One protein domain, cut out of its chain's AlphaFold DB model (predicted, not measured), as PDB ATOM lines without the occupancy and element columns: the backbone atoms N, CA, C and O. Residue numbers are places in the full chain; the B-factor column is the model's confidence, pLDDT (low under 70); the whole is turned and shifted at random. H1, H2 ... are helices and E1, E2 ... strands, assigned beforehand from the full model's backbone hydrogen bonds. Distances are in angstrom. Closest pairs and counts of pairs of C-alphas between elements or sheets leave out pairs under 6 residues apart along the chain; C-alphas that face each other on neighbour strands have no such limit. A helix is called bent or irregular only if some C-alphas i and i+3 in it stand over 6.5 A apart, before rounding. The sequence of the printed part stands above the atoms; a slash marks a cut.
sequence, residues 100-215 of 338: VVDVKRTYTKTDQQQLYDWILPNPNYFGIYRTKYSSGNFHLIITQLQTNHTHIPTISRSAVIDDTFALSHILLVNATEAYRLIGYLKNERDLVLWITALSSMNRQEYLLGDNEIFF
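This is residues 100 to 215 of the 338 residues of the protein "Hypothetical protein" of Rotaria sp. Silwood2 (UniProt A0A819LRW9). Three helices, H2, H3 and H4, pack side by side as a small triangular bundle, with kinked H1 beside H3 and a two-stranded ribbon, E1 and E2, set on H2 through E2. A loop, residues 109 to 115, sticks out at one end of the longest axis, and residues 208 to 213 stick out at the other. The printed part has 116 residues, with two strands and then four helices in the order E1, E2, H1, H2, H3, H4; the strands are parallel and the class is mostly helix. It is compact, with a radius of gyration of the C-alphas of 14.9 A, yet elongated, spanning 52 by 28 by 28 A.

E1, residues 100 to 103, and E2, residues 130 to 133, are parallel neighbours at 26 degrees; N 101 and O 130 are 2.8 A apart and N 132 and O 101 are 2.9 A apart, both within hydrogen-bond range. The closest C-alphas of E2 and H2, residues 154 to 169, are those of Arg 130 and Asp 163, 5.6 A apart. H1, residues 135 to 151, and H2 meet only through their link. H1 is close to but not clearly touching H3, residues 175 to 182; their closest C-alphas, of Ile 142 and Leu 181, are 5.7 A apart. H2 and H3 touch as a helical hairpin, with C-alphas 168 and 175 closest at 5.3 A, at a shallow tilt of 18 degrees, opposite ways. H2 and H4, residues 191 to 208, touch at a shallow tilt of 8 degrees, the same way; their closest C-alphas, of Ser 158 and Leu 193, are 5.0 A apart. H1 and H4 are apart. Every O i to N i+4 pair is within hydrogen-bond range in H2, H3 and H4, and 11 of 13 are in H1.

E1 begins at C-alpha 100, (162.690, 253.704, 105.542), and measures 9.5 A; E2 measures 10.0 A. H1 measures 20.4 A, has a kink of 73 degrees near residue 145 and is irregular, with C-alphas 147 and 150 9.3 A apart. H2 begins at C-alpha 154, (172.281, 271.227, 111.977), and measures 23.0 A. H3 measures 11.2 A. H4 measures 25.7 A and ends at C-alpha 208, (163.795, 267.799, 85.622).

The two C-alphas farthest apart, of Asp 111 and Asp 210, are 51.9 A apart. The link from E1 to E2, 26 residues, is long. The printed part has no cut. The mean pLDDT of the printed part is 92.3, and residues 109 to 115 are under 70.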
ATOM      1  N   VAL A 100     163.421 252.447 105.340       96.75
ATOM      2  CA  VAL A 100     162.690 253.704 105.542       96.75
ATOM      3  C   VAL A 100     161.727 253.511 106.710       96.75
ATOM      4  O   VAL A 100     160.889 252.610 106.685       96.75
ATOM      5  N   VAL A 101     161.825 254.365 107.726       97.00
ATOM      6  CA  VAL A 101     160.944 254.348 108.899       97.00
ATOM      7  C   VAL A 101     159.797 255.332 108.680       97.00
ATOM      8  O   VAL A 101     160.009 256.544 108.635       97.00
ATOM      9  N   ASP A 102     158.575 254.813 108.535       96.06
ATOM     10  CA  ASP A 102     157.351 255.613 108.376       96.06
ATOM     11  C   ASP A 102     156.737 255.957 109.741       96.06
ATOM     12  O   ASP A 102     156.146 255.112 110.418       96.06
ATOM     13  N   VAL A 103     156.882 257.217 110.153       93.88
ATOM     14  CA  VAL A 103     156.385 257.727 111.431       93.88
ATOM     15  C   VAL A 103     154.998 258.329 111.271       93.88
ATOM     16  O   VAL A 103     154.797 259.477 110.850       93.88
ATOM     17  N   LYS A 104     154.019 257.537 111.705       91.94
ATOM     18  CA  LYS A 104     152.616 257.929 111.792       91.94
ATOM     19  C   LYS A 104     152.310 258.452 113.184       91.94
ATOM     20  O   LYS A 104     152.541 257.769 114.179       91.94
ATOM     21  N   ARG A 105     151.762 259.664 113.246       87.00
ATOM     22  CA  ARG A 105     151.342 260.287 114.497       87.00
ATOM     23  C   ARG A 105     149.833 260.450 114.534       87.00
ATOM     24  O   ARG A 105     149.245 261.042 113.632       87.00
ATOM     25  N   THR A 106     149.234 259.959 115.610       84.69
ATOM     26  CA  THR A 106     147.816 260.157 115.909       84.69
ATOM     27  C   THR A 106     147.668 261.347 116.847       84.69
ATOM     28  O   THR A 106     148.290 261.394 117.906       84.69
ATOM     29  N   TYR A 107     146.843 262.311 116.451       81.81
ATOM     30  CA  TYR A 107     146.568 263.523 117.216       81.81
ATOM     31  C   TYR A 107     145.276 263.336 118.011       81.81
ATOM     32  O   TYR A 107     144.187 263.283 117.438       81.81
ATOM     33  N   THR A 108     145.383 263.196 119.333       76.06
ATOM     34  CA  THR A 108     144.219 263.104 120.222       76.06
ATOM     35  C   THR A 108     143.652 264.496 120.476       76.06
ATOM     36  O   THR A 108     144.247 265.267 121.231       76.06
ATOM     37  N   LYS A 109     142.505 264.821 119.868       64.06
ATOM     38  CA  LYS A 109     141.731 266.018 120.223       64.06
ATOM     39  C   LYS A 109     141.261 265.871 121.670       64.06
ATOM     40  O   LYS A 109     140.330 265.122 121.936       64.06
ATOM     41  N   THR A 110     141.932 266.530 122.602       59.59
ATOM     42  CA  THR A 110     141.370 266.808 123.926       59.59
ATOM     43  C   THR A 110     140.750 268.203 123.879       59.59
ATOM     44  O   THR A 110     141.210 269.049 123.118       59.59
ATOM     45  N   ASP A 111     139.685 268.442 124.647       54.41
ATOM     46  CA  ASP A 111     138.865 269.673 124.623       54.41
ATOM     47  C   ASP A 111     139.603 270.959 125.065       54.41
ATOM     48  O   ASP A 111     138.996 272.008 125.273       54.41
ATOM     49  N   GLN A 112     140.929 270.913 125.188       55.47
ATOM     50  CA  GLN A 112     141.790 272.056 125.453       55.47
ATOM     51  C   GLN A 112     142.839 272.156 124.347       55.47
ATOM     52  O   GLN A 112     143.330 271.141 123.864       55.47
ATOM     53  N   GLN A 113     143.162 273.386 123.933       56.03
ATOM     54  CA  GLN A 113     144.120 273.741 122.877       56.03
ATOM     55  C   GLN A 113     145.527 273.173 123.148       56.03
ATOM     56  O   GLN A 113     146.438 273.891 123.551       56.03
ATOM     57  N   GLN A 114     145.725 271.874 122.943       60.84
ATOM     58  CA  GLN A 114     147.032 271.258 123.068       60.84
ATOM     59  C   GLN A 114     147.842 271.622 121.825       60.84
ATOM     60  O   GLN A 114     147.558 271.165 120.717       60.84
ATOM     61  N   LEU A 115     148.845 272.479 122.010       66.50
ATOM     62  CA  LEU A 115     149.855 272.730 120.990       66.50
ATOM     63  C   LEU A 115     150.680 271.451 120.840       66.50
ATOM     64  O   LEU A 115     151.389 271.042 121.760       66.50
ATOM     65  N   TYR A 116     150.549 270.783 119.696       74.31
ATOM     66  CA  TYR A 116     151.407 269.653 119.377       74.31
ATOM     67  C   TYR A 116     152.795 270.168 119.008       74.31
ATOM     68  O   TYR A 116     152.934 270.943 118.066       74.31
ATOM     69  N   ASP A 117     153.815 269.690 119.715       85.75
ATOM     70  CA  ASP A 117     155.209 269.864 119.293       85.75
ATOM     71  C   ASP A 117     155.553 268.885 118.161       85.75
ATOM     72  O   ASP A 117     154.814 267.924 117.969       85.75
ATOM     73  N   TRP A 118     156.634 269.079 117.412       92.25
ATOM     74  CA  TRP A 118     157.102 268.157 116.367       92.25
ATOM     75  C   TRP A 118     157.868 266.956 116.953       92.25
ATOM     76  O   TRP A 118     158.409 267.004 118.052       92.25
ATOM     77  N   ILE A 119     157.919 265.845 116.209       92.69
ATOM     78  CA  ILE A 119     158.736 264.665 116.538       92.69
ATOM     79  C   ILE A 119     159.744 264.432 115.417       92.69
ATOM     80  O   ILE A 119     159.358 264.351 114.250       92.69
ATOM     81  N   LEU A 120     161.018 264.281 115.777       94.00
ATOM     82  CA  LEU A 120     162.109 263.953 114.861       94.00
ATOM     83  C   LEU A 120     162.770 262.645 115.331       94.00
ATOM     84  O   LEU A 120     163.572 262.673 116.267       94.00
ATOM     85  N   PRO A 121     162.407 261.487 114.752       91.25
ATOM     86  CA  PRO A 121     163.132 260.250 114.998       91.25
ATOM     87  C   PRO A 121     164.494 260.338 114.290       91.25
ATOM     88  O   PRO A 121     164.668 261.098 113.341       91.25
ATOM     89  N   ASN A 122     165.470 259.561 114.746       95.50
ATOM     90  CA  ASN A 122     166.854 259.635 114.267       95.50
ATOM     91  C   ASN A 122     167.551 261.001 114.487       95.50
ATOM     92  O   ASN A 122     168.091 261.588 113.540       95.50
ATOM     93  N   PRO A 123     167.574 261.535 115.725       91.81
ATOM     94  CA  PRO A 123     168.270 262.788 116.002       91.81
ATOM     95  C   PRO A 123     169.743 262.680 115.596       91.81
ATOM     96  O   PRO A 123     170.405 261.679 115.861       91.81
ATOM     97  N   ASN A 124     170.257 263.720 114.940       92.44
ATOM     98  CA  ASN A 124     171.622 263.801 114.411       92.44
ATOM     99  C   ASN A 124     172.021 262.653 113.467       92.44
ATOM    100  O   ASN A 124     173.218 262.424 113.258       92.44
ATOM    101  N   TYR A 125     171.029 261.980 112.875       93.94
ATOM    102  CA  TYR A 125     171.215 260.969 111.838       93.94
ATOM    103  C   TYR A 125     172.192 259.863 112.258       93.94
ATOM    104  O   TYR A 125     173.151 259.535 111.559       93.94
ATOM    105  N   PHE A 126     171.998 259.354 113.477       93.06
ATOM    106  CA  PHE A 126     172.827 258.304 114.063       93.06
ATOM    107  C   PHE A 126     172.530 256.922 113.482       93.06
ATOM    108  O   PHE A 126     173.442 256.114 113.337       93.06
ATOM    109  N   GLY A 127     171.264 256.653 113.166       93.88
ATOM    110  CA  GLY A 127     170.824 255.420 112.534       93.88
ATOM    111  C   GLY A 127     170.968 255.463 111.018       93.88
ATOM    112  O   GLY A 127     170.741 256.504 110.396       93.88
ATOM    113  N   ILE A 128     171.281 254.316 110.416       94.31
ATOM    114  CA  ILE A 128     171.341 254.153 108.957       94.31
ATOM    115  C   ILE A 128     169.935 253.884 108.420       94.31
ATOM    116  O   ILE A 128     169.623 252.796 107.954       94.31
ATOM    117  N   TYR A 129     169.050 254.865 108.530       95.75
ATOM    118  CA  TYR A 129     167.714 254.783 107.954       95.75
ATOM    119  C   TYR A 129     167.179 256.172 107.651       95.75
ATOM    120  O   TYR A 129     167.509 257.145 108.335       95.75
ATOM    121  N   ARG A 130     166.307 256.236 106.646       97.06
ATOM    122  CA  ARG A 130     165.581 257.460 106.301       97.06
ATOM    123  C   ARG A 130     164.264 257.518 107.044       97.06
ATOM    124  O   ARG A 130     163.643 256.485 107.292       97.06
ATOM    125  N   THR A 131     163.805 258.722 107.344       97.12
ATOM    126  CA  THR A 131     162.530 258.937 108.022       97.12
ATOM    127  C   THR A 131     161.494 259.527 107.077       97.12
ATOM    128  O   THR A 131     161.696 260.591 106.496       97.12
ATOM    129  N   LYS A 132     160.329 258.880 107.000       96.50
ATOM    130  CA  LYS A 132     159.117 259.459 106.421       96.50
ATOM    131  C   LYS A 132     158.205 259.956 107.540       96.50
ATOM    132  O   LYS A 132     157.923 259.234 108.490       96.50
ATOM    133  N   TYR A 133     157.715 261.183 107.407       95.38
ATOM    134  CA  TYR A 133     156.847 261.817 108.396       95.38
ATOM    135  C   TYR A 133     155.395 261.857 107.917       95.38
ATOM    136  O   TYR A 133     155.120 262.168 106.758       95.38
ATOM    137  N   SER A 134     154.447 261.629 108.828       93.31
ATOM    138  CA  SER A 134     153.047 262.006 108.592       93.31
ATOM    139  C   SER A 134     152.907 263.513 108.323       93.31
ATOM    140  O   SER A 134     153.604 264.325 108.931       93.31
ATOM    141  N   SER A 135     151.977 263.892 107.435       91.12
ATOM    142  CA  SER A 135     151.811 265.278 106.956       91.12
ATOM    143  C   SER A 135     151.660 266.303 108.089       91.12
ATOM    144  O   SER A 135     152.315 267.342 108.061       91.12
ATOM    145  N   GLY A 136     150.889 265.986 109.137       91.56
ATOM    146  CA  GLY A 136     150.741 266.870 110.297       91.56
ATOM    147  C   GLY A 136     152.058 267.112 111.039       91.56
ATOM    148  O   GLY A 136     152.354 268.239 111.422       91.56
ATOM    149  N   ASN A 137     152.887 266.077 111.213       94.25
ATOM    150  CA  ASN A 137     154.154 266.211 111.930       94.25
ATOM    151  C   ASN A 137     155.177 266.952 111.074       94.25
ATOM    152  O   ASN A 137     155.924 267.780 111.583       94.25
ATOM    153  N   PHE A 138     155.172 266.678 109.770       95.44
ATOM    154  CA  PHE A 138     156.029 267.356 108.812       95.44
ATOM    155  C   PHE A 138     155.737 268.859 108.744       95.44
ATOM    156  O   PHE A 138     156.664 269.663 108.770       95.44
ATOM    157  N   HIS A 139     154.457 269.248 108.776       94.44
ATOM    158  CA  HIS A 139     154.066 270.653 108.855       94.44
ATOM    159  C   HIS A 139     154.633 271.342 110.106       94.44
ATOM    160  O   HIS A 139     155.223 272.410 109.986       94.44
ATOM    161  N   LEU A 140     154.544 270.706 111.282       95.06
ATOM    162  CA  LEU A 140     155.116 271.243 112.526       95.06
ATOM    163  C   LEU A 140     156.642 271.421 112.439       95.06
ATOM    164  O   LEU A 140     157.165 272.429 112.912       95.06
ATOM    165  N   ILE A 141     157.352 270.480 111.801       96.50
ATOM    166  CA  ILE A 141     158.799 270.601 111.549       96.50
ATOM    167  C   ILE A 141     159.082 271.808 110.646       96.50
ATOM    168  O   ILE A 141     159.941 272.624 110.974       96.50
ATOM    169  N   ILE A 142     158.355 271.954 109.532       96.94
ATOM    170  CA  ILE A 142     158.517 273.099 108.621       96.94
ATOM    171  C   ILE A 142     158.259 274.415 109.363       96.94
ATOM    172  O   ILE A 142     159.055 275.345 109.235       96.94
ATOM    173  N   THR A 143     157.199 274.495 110.172       96.25
ATOM    174  CA  THR A 143     156.897 275.681 110.982       96.25
ATOM    175  C   THR A 143     158.044 276.006 111.938       96.25
ATOM    176  O   THR A 143     158.499 277.148 111.966       96.25
ATOM    177  N   GLN A 144     158.582 275.014 112.658       96.94
ATOM    178  CA  GLN A 144     159.743 275.217 113.528       96.94
ATOM    179  C   GLN A 144     160.947 275.761 112.751       96.94
ATOM    180  O   GLN A 144     161.601 276.692 113.215       96.94
ATOM    181  N   LEU A 145     161.240 275.210 111.569       97.62
ATOM    182  CA  LEU A 145     162.358 275.653 110.735       97.62
ATOM    183  C   LEU A 145     162.170 277.085 110.219       97.62
ATOM    184  O   LEU A 145     163.122 277.862 110.173       97.62
ATOM    185  N   GLN A 146     160.942 277.469 109.880       96.19
ATOM    186  CA  GLN A 146     160.624 278.827 109.441       96.19
ATOM    187  C   GLN A 146     160.697 279.850 110.583       96.19
ATOM    188  O   GLN A 146     161.173 280.962 110.362       96.19
ATOM    189  N   THR A 147     160.247 279.489 111.789       95.75
ATOM    190  CA  THR A 147     160.235 280.387 112.956       95.75
ATOM    191  C   THR A 147     161.600 280.483 113.632       95.75
ATOM    192  O   THR A 147     162.077 281.579 113.913       95.75
ATOM    193  N   ASN A 148     162.230 279.344 113.918       96.88
ATOM    194  CA  ASN A 148     163.544 279.268 114.543       96.88
ATOM    195  C   ASN A 148     164.239 277.949 114.169       96.88
ATOM    196  O   ASN A 148     164.185 276.959 114.909       96.88
ATOM    197  N   HIS A 149     164.917 277.948 113.021       97.38
ATOM    198  CA  HIS A 149     165.634 276.773 112.534       97.38
ATOM    199  C   HIS A 149     166.714 276.273 113.497       97.38
ATOM    200  O   HIS A 149     166.960 275.074 113.513       97.38
ATOM    201  N   THR A 150     167.385 277.113 114.293       97.31
ATOM    202  CA  THR A 150     168.525 276.670 115.129       97.31
ATOM    203  C   THR A 150     168.114 275.851 116.350       97.31
ATOM    204  O   THR A 150     168.963 275.198 116.953       97.31
ATOM    205  N   HIS A 151     166.817 275.809 116.672       95.75
ATOM    206  CA  HIS A 151     166.276 274.908 117.689       95.75
ATOM    207  C   HIS A 151     166.420 273.426 117.298       95.75
ATOM    208  O   HIS A 151     166.519 272.558 118.162       95.75
ATOM    209  N   ILE A 152     166.465 273.126 115.994       96.88
ATOM    210  CA  ILE A 152     166.785 271.790 115.488       96.88
ATOM    211  C   ILE A 152     168.287 271.762 115.142       96.88
ATOM    212  O   ILE A 152     168.740 272.596 114.354       96.88
ATOM    213  N   PRO A 153     169.081 270.811 115.674       97.12
ATOM    214  CA  PRO A 153     170.510 270.728 115.380       97.12
ATOM    215  C   PRO A 153     170.799 270.593 113.882       97.12
ATOM    216  O   PRO A 153     170.104 269.849 113.188       97.12
ATOM    217  N   THR A 154     171.873 271.229 113.396       97.44
ATOM    218  CA  THR A 154     172.281 271.227 111.977       97.44
ATOM    219  C   THR A 154     172.169 269.857 111.314       97.44
ATOM    220  O   THR A 154     171.507 269.752 110.289       97.44
ATOM    221  N   ILE A 155     172.755 268.808 111.905       96.88
ATOM    222  CA  ILE A 155     172.766 267.464 111.301       96.88
ATOM    223  C   ILE A 155     171.344 266.910 111.149       96.88
ATOM    224  O   ILE A 155     171.026 266.307 110.129       96.88
ATOM    225  N   SER A 156     170.472 267.150 112.130       97.56
ATOM    226  CA  SER A 156     169.073 266.712 112.067       97.56
ATOM    227  C   SER A 156     168.311 267.449 110.965       97.56
ATOM    228  O   SER A 156     167.539 266.838 110.237       97.56
ATOM    229  N   ARG A 157     168.567 268.749 110.780       97.69
ATOM    230  CA  ARG A 157     167.964 269.522 109.681       97.69
ATOM    231  C   ARG A 157     168.458 269.053 108.316       97.69
ATOM    232  O   ARG A 157     167.647 268.876 107.413       97.69
ATOM    233  N   SER A 158     169.764 268.805 108.186       97.50
ATOM    234  CA  SER A 158     170.353 268.206 106.985       97.50
ATOM    235  C   SER A 158     169.690 266.869 106.658       97.50
ATOM    236  O   SER A 158     169.300 266.656 105.516       97.50
ATOM    237  N   ALA A 159     169.502 266.000 107.657       96.75
ATOM    238  CA  ALA A 159     168.836 264.713 107.476       96.75
ATOM    239  C   ALA A 159     167.388 264.869 106.999       96.75
ATOM    240  O   ALA A 159     166.994 264.203 106.052       96.75
ATOM    241  N   VAL A 160     166.617 265.796 107.583       97.62
ATOM    242  CA  VAL A 160     165.240 266.068 107.139       97.62
ATOM    243  C   VAL A 160     165.208 266.512 105.673       97.62
ATOM    244  O   VAL A 160     164.347 266.043 104.931       97.62
ATOM    245  N   ILE A 161     166.141 267.362 105.226       97.94
ATOM    246  CA  ILE A 161     166.244 267.762 103.811       97.94
ATOM    247  C   ILE A 161     166.609 266.565 102.928       97.94
ATOM    248  O   ILE A 161     165.876 266.278 101.982       97.94
ATOM    249  N   ASP A 162     167.695 265.850 103.241       97.06
ATOM    250  CA  ASP A 162     168.160 264.718 102.427       97.06
ATOM    251  C   ASP A 162     167.091 263.619 102.318       97.06
ATOM    252  O   ASP A 162     166.807 263.143 101.218       97.06
ATOM    253  N   ASP A 163     166.446 263.265 103.435       97.50
ATOM    254  CA  ASP A 163     165.364 262.279 103.481       97.50
ATOM    255  C   ASP A 163     164.168 262.717 102.648       97.50
ATOM    256  O   ASP A 163     163.668 261.943 101.835       97.50
ATOM    257  N   THR A 164     163.714 263.960 102.815       97.44
ATOM    258  CA  THR A 164     162.521 264.452 102.117       97.44
ATOM    259  C   THR A 164     162.733 264.452 100.605       97.44
ATOM    260  O   THR A 164     161.868 263.965  99.874       97.44
ATOM    261  N   PHE A 165     163.886 264.929 100.124       96.81
ATOM    262  CA  PHE A 165     164.194 264.915  98.691       96.81
ATOM    263  C   PHE A 165     164.355 263.490  98.164       96.81
ATOM    264  O   PHE A 165     163.699 263.133  97.185       96.81
ATOM    265  N   ALA A 166     165.137 262.639  98.837       95.00
ATOM    266  CA  ALA A 166     165.319 261.249  98.422       95.00
ATOM    267  C   ALA A 166     163.984 260.486  98.339       95.00
ATOM    268  O   ALA A 166     163.725 259.796  97.355       95.00
ATOM    269  N   LEU A 167     163.109 260.648  99.336       95.69
ATOM    270  CA  LEU A 167     161.787 260.021  99.359       95.69
ATOM    271  C   LEU A 167     160.829 260.623  98.324       95.69
ATOM    272  O   LEU A 167     159.935 259.921  97.848       95.69
ATOM    273  N   SER A 168     161.001 261.896  97.957       95.00
ATOM    274  CA  SER A 168     160.198 262.518  96.902       95.00
ATOM    275  C   SER A 168     160.518 261.972  95.512       95.00
ATOM    276  O   SER A 168     159.609 261.762  94.712       95.00
ATOM    277  N   HIS A 169     161.784 261.626  95.256       90.94
ATOM    278  CA  HIS A 169     162.222 261.069  93.973       90.94
ATOM    279  C   HIS A 169     161.642 259.675  93.700       90.94
ATOM    280  O   HIS A 169     161.482 259.288  92.547       90.94
ATOM    281  N   ILE A 170     161.291 258.936  94.755       90.25
ATOM    282  CA  ILE A 170     160.628 257.626  94.673       90.25
ATOM    283  C   ILE A 170     159.124 257.700  94.979       90.25
ATOM    284  O   ILE A 170     158.504 256.687  95.297       90.25
ATOM    285  N   LEU A 171     158.529 258.899  94.903       92.06
ATOM    286  CA  LEU A 171     157.091 259.153  95.072       92.06
ATOM    287  C   LEU A 171     156.515 258.751  96.447       92.06
ATOM    288  O   LEU A 171     155.300 258.627  96.606       92.06
ATOM    289  N   LEU A 172     157.361 258.582  97.471       93.56
ATOM    290  CA  LEU A 172     156.919 258.306  98.843       93.56
ATOM    291  C   LEU A 172     156.543 259.576  99.613       93.56
ATOM    292  O   LEU A 172     155.764 259.493 100.569       93.56
ATOM    293  N   VAL A 173     157.087 260.722  99.205       94.62
ATOM    294  CA  VAL A 173     156.761 262.064  99.702       94.62
ATOM    295  C   VAL A 173     156.393 262.944  98.509       94.62
ATOM    296  O   VAL A 173     156.967 262.817  97.434       94.62
ATOM    297  N   ASN A 174     155.415 263.836  98.668       93.31
ATOM    298  CA  ASN A 174     155.049 264.759  97.597       93.31
ATOM    299  C   ASN A 174     156.182 265.781  97.380       93.31
ATOM    300  O   ASN A 174     156.630 266.404  98.340       93.31
ATOM    301  N   ALA A 175     156.610 265.999  96.134       91.50
ATOM    302  CA  ALA A 175     157.641 266.983  95.805       91.50
ATOM    303  C   ALA A 175     157.320 268.387  96.353       91.50
ATOM    304  O   ALA A 175     158.212 269.076  96.839       91.50
ATOM    305  N   THR A 176     156.046 268.799  96.378       93.50
ATOM    306  CA  THR A 176     155.629 270.085  96.963       93.50
ATOM    307  C   THR A 176     156.055 270.230  98.428       93.50
ATOM    308  O   THR A 176     156.427 271.322  98.850       93.50
ATOM    309  N   GLU A 177     156.044 269.145  99.204       94.38
ATOM    310  CA  GLU A 177     156.507 269.142 100.596       94.38
ATOM    311  C   GLU A 177     158.028 269.362 100.683       94.38
ATOM    312  O   GLU A 177     158.489 270.117 101.538       94.38
ATOM    313  N   ALA A 178     158.802 268.803  99.745       95.25
ATOM    314  CA  ALA A 178     160.245 269.037  99.645       95.25
ATOM    315  C   ALA A 178     160.575 270.509  99.337       95.25
ATOM    316  O   ALA A 178     161.407 271.112 100.016       95.25
ATOM    317  N   TYR A 179     159.873 271.126  98.381       95.88
ATOM    318  CA  TYR A 179     160.065 272.543  98.050       95.88
ATOM    319  C   TYR A 179     159.618 273.487  99.177       95.88
ATOM    320  O   TYR A 179     160.287 274.490  99.435       95.88
ATOM    321  N   ARG A 180     158.526 273.163  99.890       96.69
ATOM    322  CA  ARG A 180     158.095 273.905 101.091       96.69
ATOM    323  C   ARG A 180     159.132 273.831 102.204       96.69
ATOM    324  O   ARG A 180     159.397 274.847 102.848       96.69
ATOM    325  N   LEU A 181     159.720 272.653 102.412       98.00
ATOM    326  CA  LEU A 181     160.750 272.436 103.419       98.00
ATOM    327  C   LEU A 181     161.948 273.359 103.198       98.00
ATOM    328  O   LEU A 181     162.360 274.025 104.134       98.00
ATOM    329  N   ILE A 182     162.488 273.463 101.984       98.06
ATOM    330  CA  ILE A 182     163.673 274.308 101.737       98.06
ATOM    331  C   ILE A 182     163.381 275.815 101.741       98.06
ATOM    332  O   ILE A 182     164.310 276.616 101.712       98.06
ATOM    333  N   GLY A 183     162.119 276.232 101.864       98.06
ATOM    334  CA  GLY A 183     161.749 277.649 101.915       98.06
ATOM    335  C   GLY A 183     162.370 278.432 103.085       98.06
ATOM    336  O   GLY A 183     162.481 279.658 103.013       98.06
ATOM    337  N   TYR A 184     162.807 277.763 104.164       98.12
ATOM    338  CA  TYR A 184     163.508 278.433 105.271       98.12
ATOM    339  C   TYR A 184     164.994 278.708 104.979       98.12
ATOM    340  O   TYR A 184     165.606 279.479 105.719       98.12
ATOM    341  N   LEU A 185     165.581 278.122 103.922       98.38
ATOM    342  CA  LEU A 185     167.024 278.192 103.653       98.38
ATOM    343  C   LEU A 185     167.555 279.622 103.512       98.38
ATOM    344  O   LEU A 185     168.703 279.867 103.868       98.38
ATOM    345  N   LYS A 186     166.713 280.592 103.137       97.50
ATOM    346  CA  LYS A 186     167.041 282.030 103.179       97.50
ATOM    347  C   LYS A 186     167.652 282.496 104.516       97.50
ATOM    348  O   LYS A 186     168.457 283.431 104.542       97.50
ATOM    349  N   ASN A 187     167.325 281.817 105.616       97.44
ATOM    350  CA  ASN A 187     167.816 282.102 106.967       97.44
ATOM    351  C   ASN A 187     169.011 281.222 107.389       97.44
ATOM    352  O   ASN A 187     169.626 281.476 108.419       97.44
ATOM    353  N   GLU A 188     169.373 280.200 106.615       97.81
ATOM    354  CA  GLU A 188     170.408 279.233 106.981       97.81
ATOM    355  C   GLU A 188     171.814 279.703 106.592       97.81
ATOM    356  O   GLU A 188     172.004 280.343 105.557       97.81
ATOM    357  N   ARG A 189     172.825 279.371 107.402       96.50
ATOM    358  CA  ARG A 189     174.233 279.766 107.190       96.50
ATOM    359  C   ARG A 189     175.237 278.631 107.434       96.50
ATOM    360  O   ARG A 189     176.434 278.831 107.239       96.50
ATOM    361  N   ASP A 190     174.781 277.453 107.859       97.62
ATOM    362  CA  ASP A 190     175.649 276.322 108.184       97.62
ATOM    363  C   ASP A 190     176.173 275.588 106.934       97.62
ATOM    364  O   ASP A 190     175.406 275.207 106.046       97.62
ATOM    365  N   LEU A 191     177.489 275.342 106.897       96.94
ATOM    366  CA  LEU A 191     178.180 274.625 105.821       96.94
ATOM    367  C   LEU A 191     177.564 273.251 105.522       96.94
ATOM    368  O   LEU A 191     177.347 272.920 104.359       96.94
ATOM    369  N   VAL A 192     177.340 272.431 106.553       96.31
ATOM    370  CA  VAL A 192     176.889 271.042 106.386       96.31
ATOM    371  C   VAL A 192     175.497 271.031 105.774       96.31
ATOM    372  O   VAL A 192     175.223 270.253 104.863       96.31
ATOM    373  N   LEU A 193     174.635 271.936 106.231       97.69
ATOM    374  CA  LEU A 193     173.275 272.039 105.728       97.69
ATOM    375  C   LEU A 193     173.233 272.519 104.282       97.69
ATOM    376  O   LEU A 193     172.557 271.903 103.463       97.69
ATOM    377  N   TRP A 194     174.006 273.548 103.940       98.25
ATOM    378  CA  TRP A 194     174.066 274.032 102.565       98.25
ATOM    379  C   TRP A 194     174.684 273.026 101.598       98.25
ATOM    380  O   TRP A 194     174.206 272.916 100.472       98.25
ATOM    381  N   ILE A 195     175.674 272.232 102.019       97.56
ATOM    382  CA  ILE A 195     176.166 271.112 101.202       97.56
ATOM    383  C   ILE A 195     175.030 270.124 100.908       97.56
ATOM    384  O   ILE A 195     174.848 269.733  99.755       97.56
ATOM    385  N   THR A 196     174.247 269.743 101.922       97.62
ATOM    386  CA  THR A 196     173.106 268.834 101.747       97.62
ATOM    387  C   THR A 196     172.020 269.435 100.852       97.62
ATOM    388  O   THR A 196     171.513 268.753  99.960       97.62
ATOM    389  N   ALA A 197     171.685 270.710 101.053       98.19
ATOM    390  CA  ALA A 197     170.681 271.412 100.264       98.19
ATOM    391  C   ALA A 197     171.091 271.514  98.791       98.19
ATOM    392  O   ALA A 197     170.336 271.074  97.931       98.19
ATOM    393  N   LEU A 198     172.307 271.990  98.500       97.94
ATOM    394  CA  LEU A 198     172.825 272.093  97.131       97.94
ATOM    395  C   LEU A 198     172.887 270.724  96.441       97.94
ATOM    396  O   LEU A 198     172.539 270.605  95.272       97.94
ATOM    397  N   SER A 199     173.281 269.668  97.160       96.12
ATOM    398  CA  SER A 199     173.254 268.306  96.614       96.12
ATOM    399  C   SER A 199     171.834 267.846  96.273       96.12
ATOM    400  O   SER A 199     171.634 267.185  95.256       96.12
ATOM    401  N   SER A 200     170.856 268.182  97.116       95.81
ATOM    402  CA  SER A 200     169.452 267.816  96.906       95.81
ATOM    403  C   SER A 200     168.841 268.590  95.735       95.81
ATOM    404  O   SER A 200     168.170 267.994  94.898       95.81
ATOM    405  N   MET A 201     169.149 269.888  95.631       95.62
ATOM    406  CA  MET A 201     168.771 270.761  94.514       95.62
ATOM    407  C   MET A 201     169.335 270.237  93.189       95.62
ATOM    408  O   MET A 201     168.563 269.966  92.278       95.62
ATOM    409  N   ASN A 202     170.642 269.961  93.117       94.19
ATOM    410  CA  ASN A 202     171.278 269.413  91.912       94.19
ATOM    411  C   ASN A 202     170.648 268.081  91.467       94.19
ATOM    412  O   ASN A 202     170.449 267.844  90.276       94.19
ATOM    413  N   ARG A 203     170.324 267.191  92.419       91.75
ATOM    414  CA  ARG A 203     169.671 265.909  92.105       91.75
ATOM    415  C   ARG A 203     168.267 266.133  91.536       91.75
ATOM    416  O   ARG A 203     167.873 265.443  90.601       91.75
ATOM    417  N   GLN A 204     167.534 267.102  92.073       91.38
ATOM    418  CA  GLN A 204     166.221 267.486  91.565       91.38
ATOM    419  C   GLN A 204     166.307 268.104  90.159       91.38
ATOM    420  O   GLN A 204     165.484 267.778  89.309       91.38
ATOM    421  N   GLU A 205     167.313 268.936  89.885       92.12
ATOM    422  CA  GLU A 205     167.571 269.493  88.549       92.12
ATOM    423  C   GLU A 205     167.857 268.394  87.517       92.12
ATOM    424  O   GLU A 205     167.298 268.418  86.423       92.12
ATOM    425  N   TYR A 206     168.647 267.380  87.886       90.06
ATOM    426  CA  TYR A 206     168.904 266.227  87.018       90.06
ATOM    427  C   TYR A 206     167.618 265.482  86.630       90.06
ATOM    428  O   TYR A 206     167.478 265.043  85.490       90.06
ATOM    429  N   LEU A 207     166.661 265.360  87.559       88.31
ATOM    430  CA  LEU A 207     165.366 264.723  87.292       88.31
ATOM    431  C   LEU A 207     164.448 265.570  86.408       88.31
ATOM    432  O   LEU A 207     163.616 265.013  85.695       88.31
ATOM    433  N   LEU A 208     164.570 266.897  86.471       90.25
ATOM    434  CA  LEU A 208     163.795 267.799  85.622       90.25
ATOM    435  C   LEU A 208     164.280 267.759  84.167       90.25
ATOM    436  O   LEU A 208     163.451 267.860  83.267       90.25
ATOM    437  N   GLY A 209     165.579 267.561  83.923       89.56
ATOM    438  CA  GLY A 209     166.127 267.505  82.564       89.56
ATOM    439  C   GLY A 209     165.736 268.739  81.744       89.56
ATOM    440  O   GLY A 209     165.845 269.861  82.230       89.56
ATOM    441  N   ASP A 210     165.218 268.528  80.532       89.00
ATOM    442  CA  ASP A 210     164.784 269.601  79.620       89.00
ATOM    443  C   ASP A 210     163.326 270.060  79.853       89.00
ATOM    444  O   ASP A 210     162.673 270.577  78.943       89.00
ATOM    445  N   ASN A 211     162.761 269.824  81.042       92.81
ATOM    446  CA  ASN A 211     161.393 270.235  81.353       92.81
ATOM    447  C   ASN A 211     161.236 271.766  81.300       92.81
ATOM    448  O   ASN A 211     162.116 272.504  81.735       92.81
ATOM    449  N   GLU A 212     160.079 272.241  80.835       92.38
ATOM    450  CA  GLU A 212     159.770 273.670  80.731       92.38
ATOM    451  C   GLU A 212     159.901 274.428  82.060       92.38
ATOM    452  O   GLU A 212     160.347 275.567  82.040       92.38
ATOM    453  N   ILE A 213     159.617 273.782  83.202       92.31
ATOM    454  CA  ILE A 213     159.689 274.412  84.535       92.31
ATOM    455  C   ILE A 213     161.115 274.533  85.087       92.31
ATOM    456  O   ILE A 213     161.315 275.026  86.202       92.31
ATOM    457  N   PHE A 214     162.109 273.985  84.380       93.50
ATOM    458  CA  PHE A 214     163.487 273.895  84.857       93.50
ATOM    459  C   PHE A 214     164.040 275.273  85.230       93.50
ATOM    460  O   PHE A 214     164.641 275.440  86.293       93.50
ATOM    461  N   PHE A 215     163.774 276.278  84.394       93.75
ATOM    462  CA  PHE A 215     164.247 277.637  84.624       93.75
ATOM    463  C   PHE A 215     163.603 278.266  85.869       93.75
ATOM    464  O   PHE A 215     164.305 278.846  86.696       93.75
TER     465      PHE A 215